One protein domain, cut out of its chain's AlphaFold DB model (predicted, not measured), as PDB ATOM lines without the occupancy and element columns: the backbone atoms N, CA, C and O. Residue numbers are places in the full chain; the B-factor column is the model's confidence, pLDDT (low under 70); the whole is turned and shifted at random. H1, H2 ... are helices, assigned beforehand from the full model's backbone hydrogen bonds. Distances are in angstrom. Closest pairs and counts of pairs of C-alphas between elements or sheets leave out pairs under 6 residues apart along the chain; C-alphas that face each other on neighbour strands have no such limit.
ATOM      1  N   GLY A  11      19.702 130.041  47.103       88.75
ATOM      2  CA  GLY A  11      20.457 128.990  46.406       88.75
ATOM      3  C   GLY A  11      19.636 128.158  45.407       88.75
ATOM      4  O   GLY A  11      20.198 127.661  44.435       88.75
ATOM      5  N   ARG A  12      18.319 128.010  45.618       91.44
ATOM      6  CA  ARG A  12      17.414 127.340  44.665       91.44
ATOM      7  C   ARG A  12      17.217 128.205  43.422       91.44
ATOM      8  O   ARG A  12      17.407 127.705  42.321       91.44
ATOM      9  N   VAL A  13      16.934 129.496  43.608       95.06
ATOM     10  CA  VAL A  13      16.767 130.457  42.504       95.06
ATOM     11  C   VAL A  13      18.043 130.561  41.670       95.06
ATOM     12  O   VAL A  13      17.974 130.461  40.452       95.06
ATOM     13  N   ALA A  14      19.216 130.661  42.303       92.94
ATOM     14  CA  ALA A  14      20.486 130.724  41.576       92.94
ATOM     15  C   ALA A  14      20.750 129.481  40.710       92.94
ATOM     16  O   ALA A  14      21.286 129.609  39.614       92.94
ATOM     17  N   ARG A  15      20.360 128.284  41.169       92.19
ATOM     18  CA  ARG A  15      20.488 127.067  40.353       92.19
ATOM     19  C   ARG A  15      19.499 127.044  39.195       92.19
ATOM     20  O   ARG A  15      19.900 126.681  38.100       92.19
ATOM     21  N   ILE A  16      18.250 127.459  39.412       95.19
ATOM     22  CA  ILE A  16      17.263 127.572  38.326       95.19
ATOM     23  C   ILE A  16      17.746 128.574  37.272       95.19
ATOM     24  O   ILE A  16      17.702 128.275  36.083       95.19
ATOM     25  N   LEU A  17      18.277 129.722  37.701       96.19
ATOM     26  CA  LEU A  17      18.880 130.702  36.801       96.19
ATOM     27  C   LEU A  17      20.043 130.093  36.006       96.19
ATOM     28  O   LEU A  17      20.120 130.277  34.798       96.19
ATOM     29  N   ALA A  18      20.915 129.322  36.656       95.50
ATOM     30  CA  ALA A  18      22.007 128.649  35.963       95.50
ATOM     31  C   ALA A  18      21.518 127.598  34.947       95.50
ATOM     32  O   ALA A  18      22.078 127.507  33.858       95.50
ATOM     33  N   VAL A  19      20.462 126.836  35.266       96.88
ATOM     34  CA  VAL A  19      19.816 125.927  34.302       96.88
ATOM     35  C   VAL A  19      19.292 126.715  33.101       96.88
ATOM     36  O   VAL A  19      19.553 126.320  31.969       96.88
ATOM     37  N   LEU A  20      18.606 127.840  33.332       98.06
ATOM     38  CA  LEU A  20      18.099 128.706  32.264       98.06
ATOM     39  C   LEU A  20      19.228 129.221  31.361       98.06
ATOM     40  O   LEU A  20      19.111 129.129  30.143       98.06
ATOM     41  N   MET A  21      20.329 129.704  31.942       97.81
ATOM     42  CA  MET A  21      21.500 130.153  31.179       97.81
ATOM     43  C   MET A  21      22.107 129.020  30.341       97.81
ATOM     44  O   MET A  21      22.466 129.236  29.188       97.81
ATOM     45  N   GLY A  22      22.191 127.805  30.895       96.94
ATOM     46  CA  GLY A  22      22.650 126.626  30.157       96.94
ATOM     47  C   GLY A  22      21.748 126.302  28.964       96.94
ATOM     48  O   GLY A  22      22.245 126.126  27.854       96.94
ATOM     49  N   LEU A  23      20.428 126.306  29.169       97.38
ATOM     50  CA  LEU A  23      19.445 126.093  28.101       97.38
ATOM     51  C   LEU A  23      19.552 127.161  27.003       97.38
ATOM     52  O   LEU A  23      19.551 126.826  25.822       97.38
ATOM     53  N   GLN A  24      19.700 128.435  27.377       98.25
ATOM     54  CA  GLN A  24      19.910 129.540  26.430       98.25
ATOM     55  C   GLN A  24      21.217 129.400  25.637       98.25
ATOM     56  O   GLN A  24      21.287 129.844  24.495       98.25
ATOM     57  N   ALA A  25      22.230 128.749  26.213       97.19
ATOM     58  CA  ALA A  25      23.489 128.422  25.548       97.19
ATOM     59  C   ALA A  25      23.436 127.119  24.719       97.19
ATOM     60  O   ALA A  25      24.463 126.679  24.208       97.19
ATOM     61  N   GLY A  26      22.271 126.473  24.590       96.88
ATOM     62  CA  GLY A  26      22.103 125.228  23.831       96.88
ATOM     63  C   GLY A  26      22.558 123.959  24.562       96.88
ATOM     64  O   GLY A  26      22.583 122.876  23.968       96.88
ATOM     65  N   LEU A  27      22.899 124.058  25.850       96.88
ATOM     66  CA  LEU A  27      23.184 122.896  26.688       96.88
ATOM     67  C   LEU A  27      21.873 122.209  27.112       96.88
ATOM     68  O   LEU A  27      20.835 122.866  27.224       96.88
ATOM     69  N   PRO A  28      21.890 120.894  27.397       96.56
ATOM     70  CA  PRO A  28      20.788 120.249  28.102       96.56
ATOM     71  C   PRO A  28      20.570 120.869  29.491       96.56
ATOM     72  O   PRO A  28      21.440 121.561  30.024       96.56
ATOM     73  N   ALA A  29      19.419 120.587  30.108       95.50
ATOM     74  CA  ALA A  29      19.128 121.062  31.456       95.50
ATOM     75  C   ALA A  29      20.225 120.605  32.435       95.50
ATOM     76  O   ALA A  29      20.422 119.405  32.635       95.50
ATOM     77  N   LEU A  30      20.940 121.573  33.023       95.38
ATOM     78  CA  LEU A  30      22.103 121.294  33.865       95.38
ATOM     79  C   LEU A  30      21.736 120.383  35.039       95.38
ATOM     80  O   LEU A  30      20.848 120.685  35.843       95.38
ATOM     81  N   TYR A  31      22.470 119.283  35.155       92.81
ATOM     82  CA  TYR A  31      22.305 118.292  36.199       92.81
ATOM     83  C   TYR A  31      23.218 118.606  37.384       92.81
ATOM     84  O   TYR A  31      24.412 118.307  37.393       92.81
ATOM     85  N   PHE A  32      22.636 119.208  38.420       88.88
ATOM     86  CA  PHE A  32      23.320 119.404  39.691       88.88
ATOM     87  C   PHE A  32      23.172 118.147  40.546       88.88
ATOM     88  O   PHE A  32      22.092 117.875  41.076       88.88
ATOM     89  N   ASP A  33      24.274 117.416  40.727       80.94
ATOM     90  CA  ASP A  33      24.363 116.361  41.738       80.94
ATOM     91  C   ASP A  33      23.884 116.868  43.106       80.94
ATOM     92  O   ASP A  33      23.983 118.058  43.434       80.94
ATOM     93  N   LYS A  34      23.438 115.945  43.966       75.69
ATOM     94  CA  LYS A  34      23.205 116.269  45.377       75.69
ATOM     95  C   LYS A  34      24.495 116.858  45.963       75.69
ATOM     96  O   LYS A  34      25.473 116.148  46.182       75.69
ATOM     97  N   LEU A  35      24.478 118.165  46.233       70.06
ATOM     98  CA  LEU A  35      25.524 118.885  46.961       70.06
ATOM     99  C   LEU A  35      25.477 118.461  48.437       70.06
ATOM    100  O   LEU A  35      24.983 119.191  49.298       70.06
ATOM    101  N   SER A  36      25.942 117.249  48.724       72.00
ATOM    102  CA  SER A  36      26.074 116.692  50.069       72.00
ATOM    103  C   SER A  36      27.545 116.447  50.412       72.00
ATOM    104  O   SER A  36      28.415 116.423  49.538       72.00
ATOM    105  N   GLY A  37      27.834 116.324  51.711       83.75
ATOM    106  CA  GLY A  37      29.177 116.039  52.219       83.75
ATOM    107  C   GLY A  37      30.247 116.975  51.651       83.75
ATOM    108  O   GLY A  37      30.118 118.199  51.715       83.75
ATOM    109  N   ARG A  38      31.286 116.384  51.059       83.00
ATOM    110  CA  ARG A  38      32.448 117.092  50.509       83.00
ATOM    111  C   ARG A  38      32.091 118.082  49.394       83.00
ATOM    112  O   ARG A  38      32.527 119.227  49.448       83.00
ATOM    113  N   LYS A  39      31.208 117.707  48.458       81.19
ATOM    114  CA  LYS A  39      30.765 118.593  47.360       81.19
ATOM    115  C   LYS A  39      30.069 119.854  47.879       81.19
ATOM    116  O   LYS A  39      30.192 120.932  47.303       81.19
ATOM    117  N   ARG A  40      29.352 119.741  49.005       85.31
ATOM    118  CA  ARG A  40      28.737 120.896  49.677       85.31
ATOM    119  C   ARG A  40      29.796 121.855  50.224       85.31
ATOM    120  O   ARG A  40      29.630 123.064  50.102       85.31
ATOM    121  N   GLN A  41      30.855 121.322  50.828       88.81
ATOM    122  CA  GLN A  41      31.957 122.125  51.362       88.81
ATOM    123  C   GLN A  41      32.718 122.837  50.239       88.81
ATOM    124  O   GLN A  41      32.930 124.042  50.328       88.81
ATOM    125  N   GLU A  42      33.032 122.126  49.155       88.38
ATOM    126  CA  GLU A  42      33.689 122.680  47.962       88.38
ATOM    127  C   GLU A  42      32.858 123.805  47.328       88.38
ATOM    128  O   GLU A  42      33.382 124.879  47.040       88.38
ATOM    129  N   TYR A  43      31.539 123.621  47.213       89.25
ATOM    130  CA  TYR A  43      30.635 124.675  46.756       89.25
ATOM    131  C   TYR A  43      30.692 125.929  47.643       89.25
ATOM    132  O   TYR A  43      30.794 127.046  47.134       89.25
ATOM    133  N   PHE A  44      30.644 125.780  48.970       89.94
ATOM    134  CA  PHE A  44      30.723 126.931  49.874       89.94
ATOM    135  C   PHE A  44      32.089 127.616  49.847       89.94
ATOM    136  O   PHE A  44      32.144 128.844  49.917       89.94
ATOM    137  N   ALA A  45      33.172 126.850  49.714       92.31
ATOM    138  CA  ALA A  45      34.510 127.398  49.528       92.31
ATOM    139  C   ALA A  45      34.584 128.227  48.237       92.31
ATOM    140  O   ALA A  45      35.051 129.363  48.266       92.31
ATOM    141  N   ALA A  46      34.019 127.720  47.138       92.75
ATOM    142  CA  ALA A  46      33.953 128.441  45.872       92.75
ATOM    143  C   ALA A  46      33.104 129.718  45.953       92.75
ATOM    144  O   ALA A  46      33.469 130.749  45.392       92.75
ATOM    145  N   VAL A  47      31.990 129.689  46.692       90.56
ATOM    146  CA  VAL A  47      31.198 130.896  46.975       90.56
ATOM    147  C   VAL A  47      32.023 131.936  47.731       90.56
ATOM    148  O   VAL A  47      31.936 133.117  47.402       90.56
ATOM    149  N   ARG A  48      32.795 131.507  48.734       92.31
ATOM    150  CA  ARG A  48      33.611 132.400  49.561       92.31
ATOM    151  C   ARG A  48      34.750 133.025  48.761       92.31
ATOM    152  O   ARG A  48      34.916 134.229  48.844       92.31
ATOM    153  N   ALA A  49      35.444 132.244  47.935       94.31
ATOM    154  CA  ALA A  49      36.489 132.746  47.039       94.31
ATOM    155  C   ALA A  49      35.974 133.846  46.088       94.31
ATOM    156  O   ALA A  49      36.685 134.800  45.781       94.31
ATOM    157  N   GLY A  50      34.702 133.766  45.683       92.12
ATOM    158  CA  GLY A  50      34.065 134.801  44.873       92.12
ATOM    159  C   GLY A  50      33.934 136.168  45.562       92.12
ATOM    160  O   GLY A  50      33.808 137.164  44.851       92.12
ATOM    161  N   LEU A  51      33.975 136.246  46.903       90.69
ATOM    162  CA  LEU A  51      34.007 137.528  47.631       90.69
ATOM    163  C   LEU A  51      35.294 138.299  47.318       90.69
ATOM    164  O   LEU A  51      35.247 139.510  47.121       90.69
ATOM    165  N   ASP A  52      36.398 137.574  47.151       94.44
ATOM    166  CA  ASP A  52      37.703 138.110  46.758       94.44
ATOM    167  C   ASP A  52      37.851 138.214  45.228       94.44
ATOM    168  O   ASP A  52      38.954 138.363  44.706       94.44
ATOM    169  N   ARG A  53      36.738 138.113  44.483       94.12
ATOM    170  CA  ARG A  53      36.681 138.076  43.009       94.12
ATOM    171  C   ARG A  53      37.443 136.905  42.381       94.12
ATOM    172  O   ARG A  53      37.667 136.891  41.171       94.12
ATOM    173  N   ASN A  54      37.792 135.890  43.169       95.88
ATOM    174  CA  ASN A  54      38.357 134.656  42.652       95.88
ATOM    175  C   ASN A  54      37.230 133.700  42.235       95.88
ATOM    176  O   ASN A  54      36.693 132.935  43.038       95.88
ATOM    177  N   TYR A  55      36.867 133.755  40.954       95.00
ATOM    178  CA  TYR A  55      35.795 132.933  40.384       95.00
ATOM    179  C   TYR A  55      36.260 131.559  39.893       95.00
ATOM    180  O   TYR A  55      35.416 130.715  39.595       95.00
ATOM    181  N   GLU A  56      37.569 131.297  39.851       96.50
ATOM    182  CA  GLU A  56      38.131 130.043  39.334       96.50
ATOM    183  C   GLU A  56      37.537 128.789  40.009       96.50
ATOM    184  O   GLU A  56      37.146 127.861  39.291       96.50
ATOM    185  N   PRO A  57      37.357 128.735  41.349       94.94
ATOM    186  CA  PRO A  57      36.759 127.566  41.991       94.94
ATOM    187  C   PRO A  57      35.303 127.336  41.570       94.94
ATOM    188  O   PRO A  57      34.869 126.194  41.420       94.94
ATOM    189  N   MET A  58      34.544 128.415  41.362       93.69
ATOM    190  CA  MET A  58      33.156 128.323  40.911       93.69
ATOM    191  C   MET A  58      33.095 127.860  39.454       93.69
ATOM    192  O   MET A  58      32.289 126.993  39.128       93.69
ATOM    193  N   THR A  59      33.987 128.365  38.599       95.25
ATOM    194  CA  THR A  59      34.117 127.925  37.205       95.25
ATOM    195  C   THR A  59      34.397 126.428  37.117       95.25
ATOM    196  O   THR A  59      33.686 125.726  36.404       95.25
ATOM    197  N   LYS A  60      35.360 125.909  37.891       94.94
ATOM    198  CA  LYS A  60      35.674 124.467  37.932       94.94
ATOM    199  C   LYS A  60      34.461 123.623  38.324       94.94
ATOM    200  O   LYS A  60      34.210 122.585  37.718       94.94
ATOM    201  N   LEU A  61      33.680 124.088  39.300       92.94
ATOM    202  CA  LEU A  61      32.452 123.410  39.713       92.94
ATOM    203  C   LEU A  61      31.423 123.369  38.576       92.94
ATOM    204  O   LEU A  61      30.819 122.325  38.339       92.94
ATOM    205  N   PHE A  62      31.234 124.476  37.856       94.19
ATOM    206  CA  PHE A  62      30.307 124.529  36.726       94.19
ATOM    207  C   PHE A  62      30.766 123.695  35.528       94.19
ATOM    208  O   PHE A  62      29.923 123.050  34.911       94.19
ATOM    209  N   ILE A  63      32.069 123.635  35.238       95.50
ATOM    210  CA  ILE A  63      32.626 122.733  34.217       95.50
ATOM    211  C   ILE A  63      32.250 121.284  34.545       95.50
ATOM    212  O   ILE A  63      31.629 120.623  33.718       95.50
ATOM    213  N   ALA A  64      32.502 120.833  35.776       93.56
ATOM    214  CA  ALA A  64      32.159 119.473  36.196       93.56
ATOM    215  C   ALA A  64      30.647 119.185  36.104       93.56
ATOM    216  O   ALA A  64      30.237 118.086  35.725       93.56
ATOM    217  N   VAL A  65      29.797 120.169  36.426       94.31
ATOM    218  CA  VAL A  65      28.337 120.060  36.251       94.31
ATOM    219  C   VAL A  65      27.972 119.895  34.776       94.31
ATOM    220  O   VAL A  65      27.153 119.036  34.450       94.31
ATOM    221  N   ILE A  66      28.565 120.683  33.878       95.44
ATOM    222  CA  ILE A  66      28.293 120.614  32.437       95.44
ATOM    223  C   ILE A  66      28.766 119.273  31.869       95.44
ATOM    224  O   ILE A  66      27.974 118.586  31.230       95.44
ATOM    225  N   GLU A  67      29.997 118.855  32.158       95.19
ATOM    226  CA  GLU A  67      30.545 117.562  31.727       95.19
ATOM    227  C   GLU A  67      29.644 116.407  32.164       95.19
ATOM    228  O   GLU A  67      29.263 115.554  31.359       95.19
ATOM    229  N   ARG A  68      29.221 116.410  33.434       93.94
ATOM    230  CA  ARG A  68      28.306 115.390  33.946       93.94
ATOM    231  C   ARG A  68      26.943 115.441  33.260       93.94
ATOM    232  O   ARG A  68      26.353 114.397  32.989       93.94
ATOM    233  N   THR A  69      26.438 116.640  32.984       95.19
ATOM    234  CA  THR A  69      25.170 116.838  32.274       95.19
ATOM    235  C   THR A  69      25.223 116.225  30.879       95.19
ATOM    236  O   THR A  69      24.291 115.515  30.503       95.19
ATOM    237  N   LEU A  70      26.301 116.464  30.131       95.62
ATOM    238  CA  LEU A  70      26.489 115.937  28.778       95.62
ATOM    239  C   LEU A  70      26.567 114.405  28.781       95.62
ATOM    240  O   LEU A  70      25.802 113.762  28.063       95.62
ATOM    241  N   GLN A  71      27.337 113.828  29.712       94.50
ATOM    242  CA  GLN A  71      27.401 112.374  29.918       94.50
ATOM    243  C   GLN A  71      26.021 111.739  30.141       94.50
ATOM    244  O   GLN A  71      25.733 110.681  29.590       94.50
ATOM    245  N   ILE A  72      25.161 112.367  30.952       93.31
ATOM    246  CA  ILE A  72      23.811 111.852  31.245       93.31
ATOM    247  C   ILE A  72      22.903 111.917  30.011       93.31
ATOM    248  O   ILE A  72      22.067 111.037  29.823       93.31
ATOM    249  N   HIS A  73      23.056 112.945  29.175       90.69
ATOM    250  CA  HIS A  73      22.214 113.156  27.995       90.69
ATOM    251  C   HIS A  73      22.758 112.482  26.725       90.69
ATOM    252  O   HIS A  73      22.168 112.659  25.661       90.69
ATOM    253  N   GLY A  74      23.855 111.719  26.818       80.00
ATOM    254  CA  GLY A  74      24.469 111.036  25.675       80.00
ATOM    255  C   GLY A  74      25.014 111.992  24.612       80.00
ATOM    256  O   GLY A  74      25.012 111.642  23.432       80.00
TER     257      GLY A  74
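AT A GLANCE: This is residues 11 to 74 of the 75 residues of a protein of Nitrospira sp. CG24C (UniProt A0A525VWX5). The longest helix, H3, and H2 make a V, a helical hairpin closed by a tight turn, and the long link, residues 25 to 36, comes from the end of H1, passes H3 short of its last residue, 73, and leads on to the start of H2, so that its later part makes the third side of a triangle with H2 and H3. H1 lies to one side of this triangle and touches no helix. The printed part has 64 residues, with three named helices in the order H1, H2, H3, no named strand, class all helix; it is compact, with a radius of gyration of the C-alphas of 12.0 A and spans of 34 by 24 by 20 A.

HOW THE PARTS SIT: Begin at H3, residues 56 to 73, which touches H2, residues 37 to 52, with residues 56 to 61 alone. On H2 look at residues 43 to 50 alone; the closest C-alphas, of Ala 46 and Pro 57, are 4.9 A apart. The two run opposite ways at a steep tilt of 45 degrees. H1, residues 11 to 24, is apart from both. Every O i to N i+4 pair is within hydrogen-bond range in H1 and H3, and 10 of 12 in H2.

IN THESE COORDINATES: Find C-alpha 56 at (38.131, 130.043, 39.334); H3 runs 25.8 A to C-alpha 73 at (22.214, 113.156, 27.995). H2 is 24.3 A long and H1 20.0 A, from C-alpha 11 at (20.457, 128.990, 46.406).

THE WHOLE: The C-alphas of Asp 52 and Gly 74, the two farthest apart, are 36.8 A apart. The printed part has no cut; residues 25 to 36 are the long link, and no printed residue is under 70 in pLDDT.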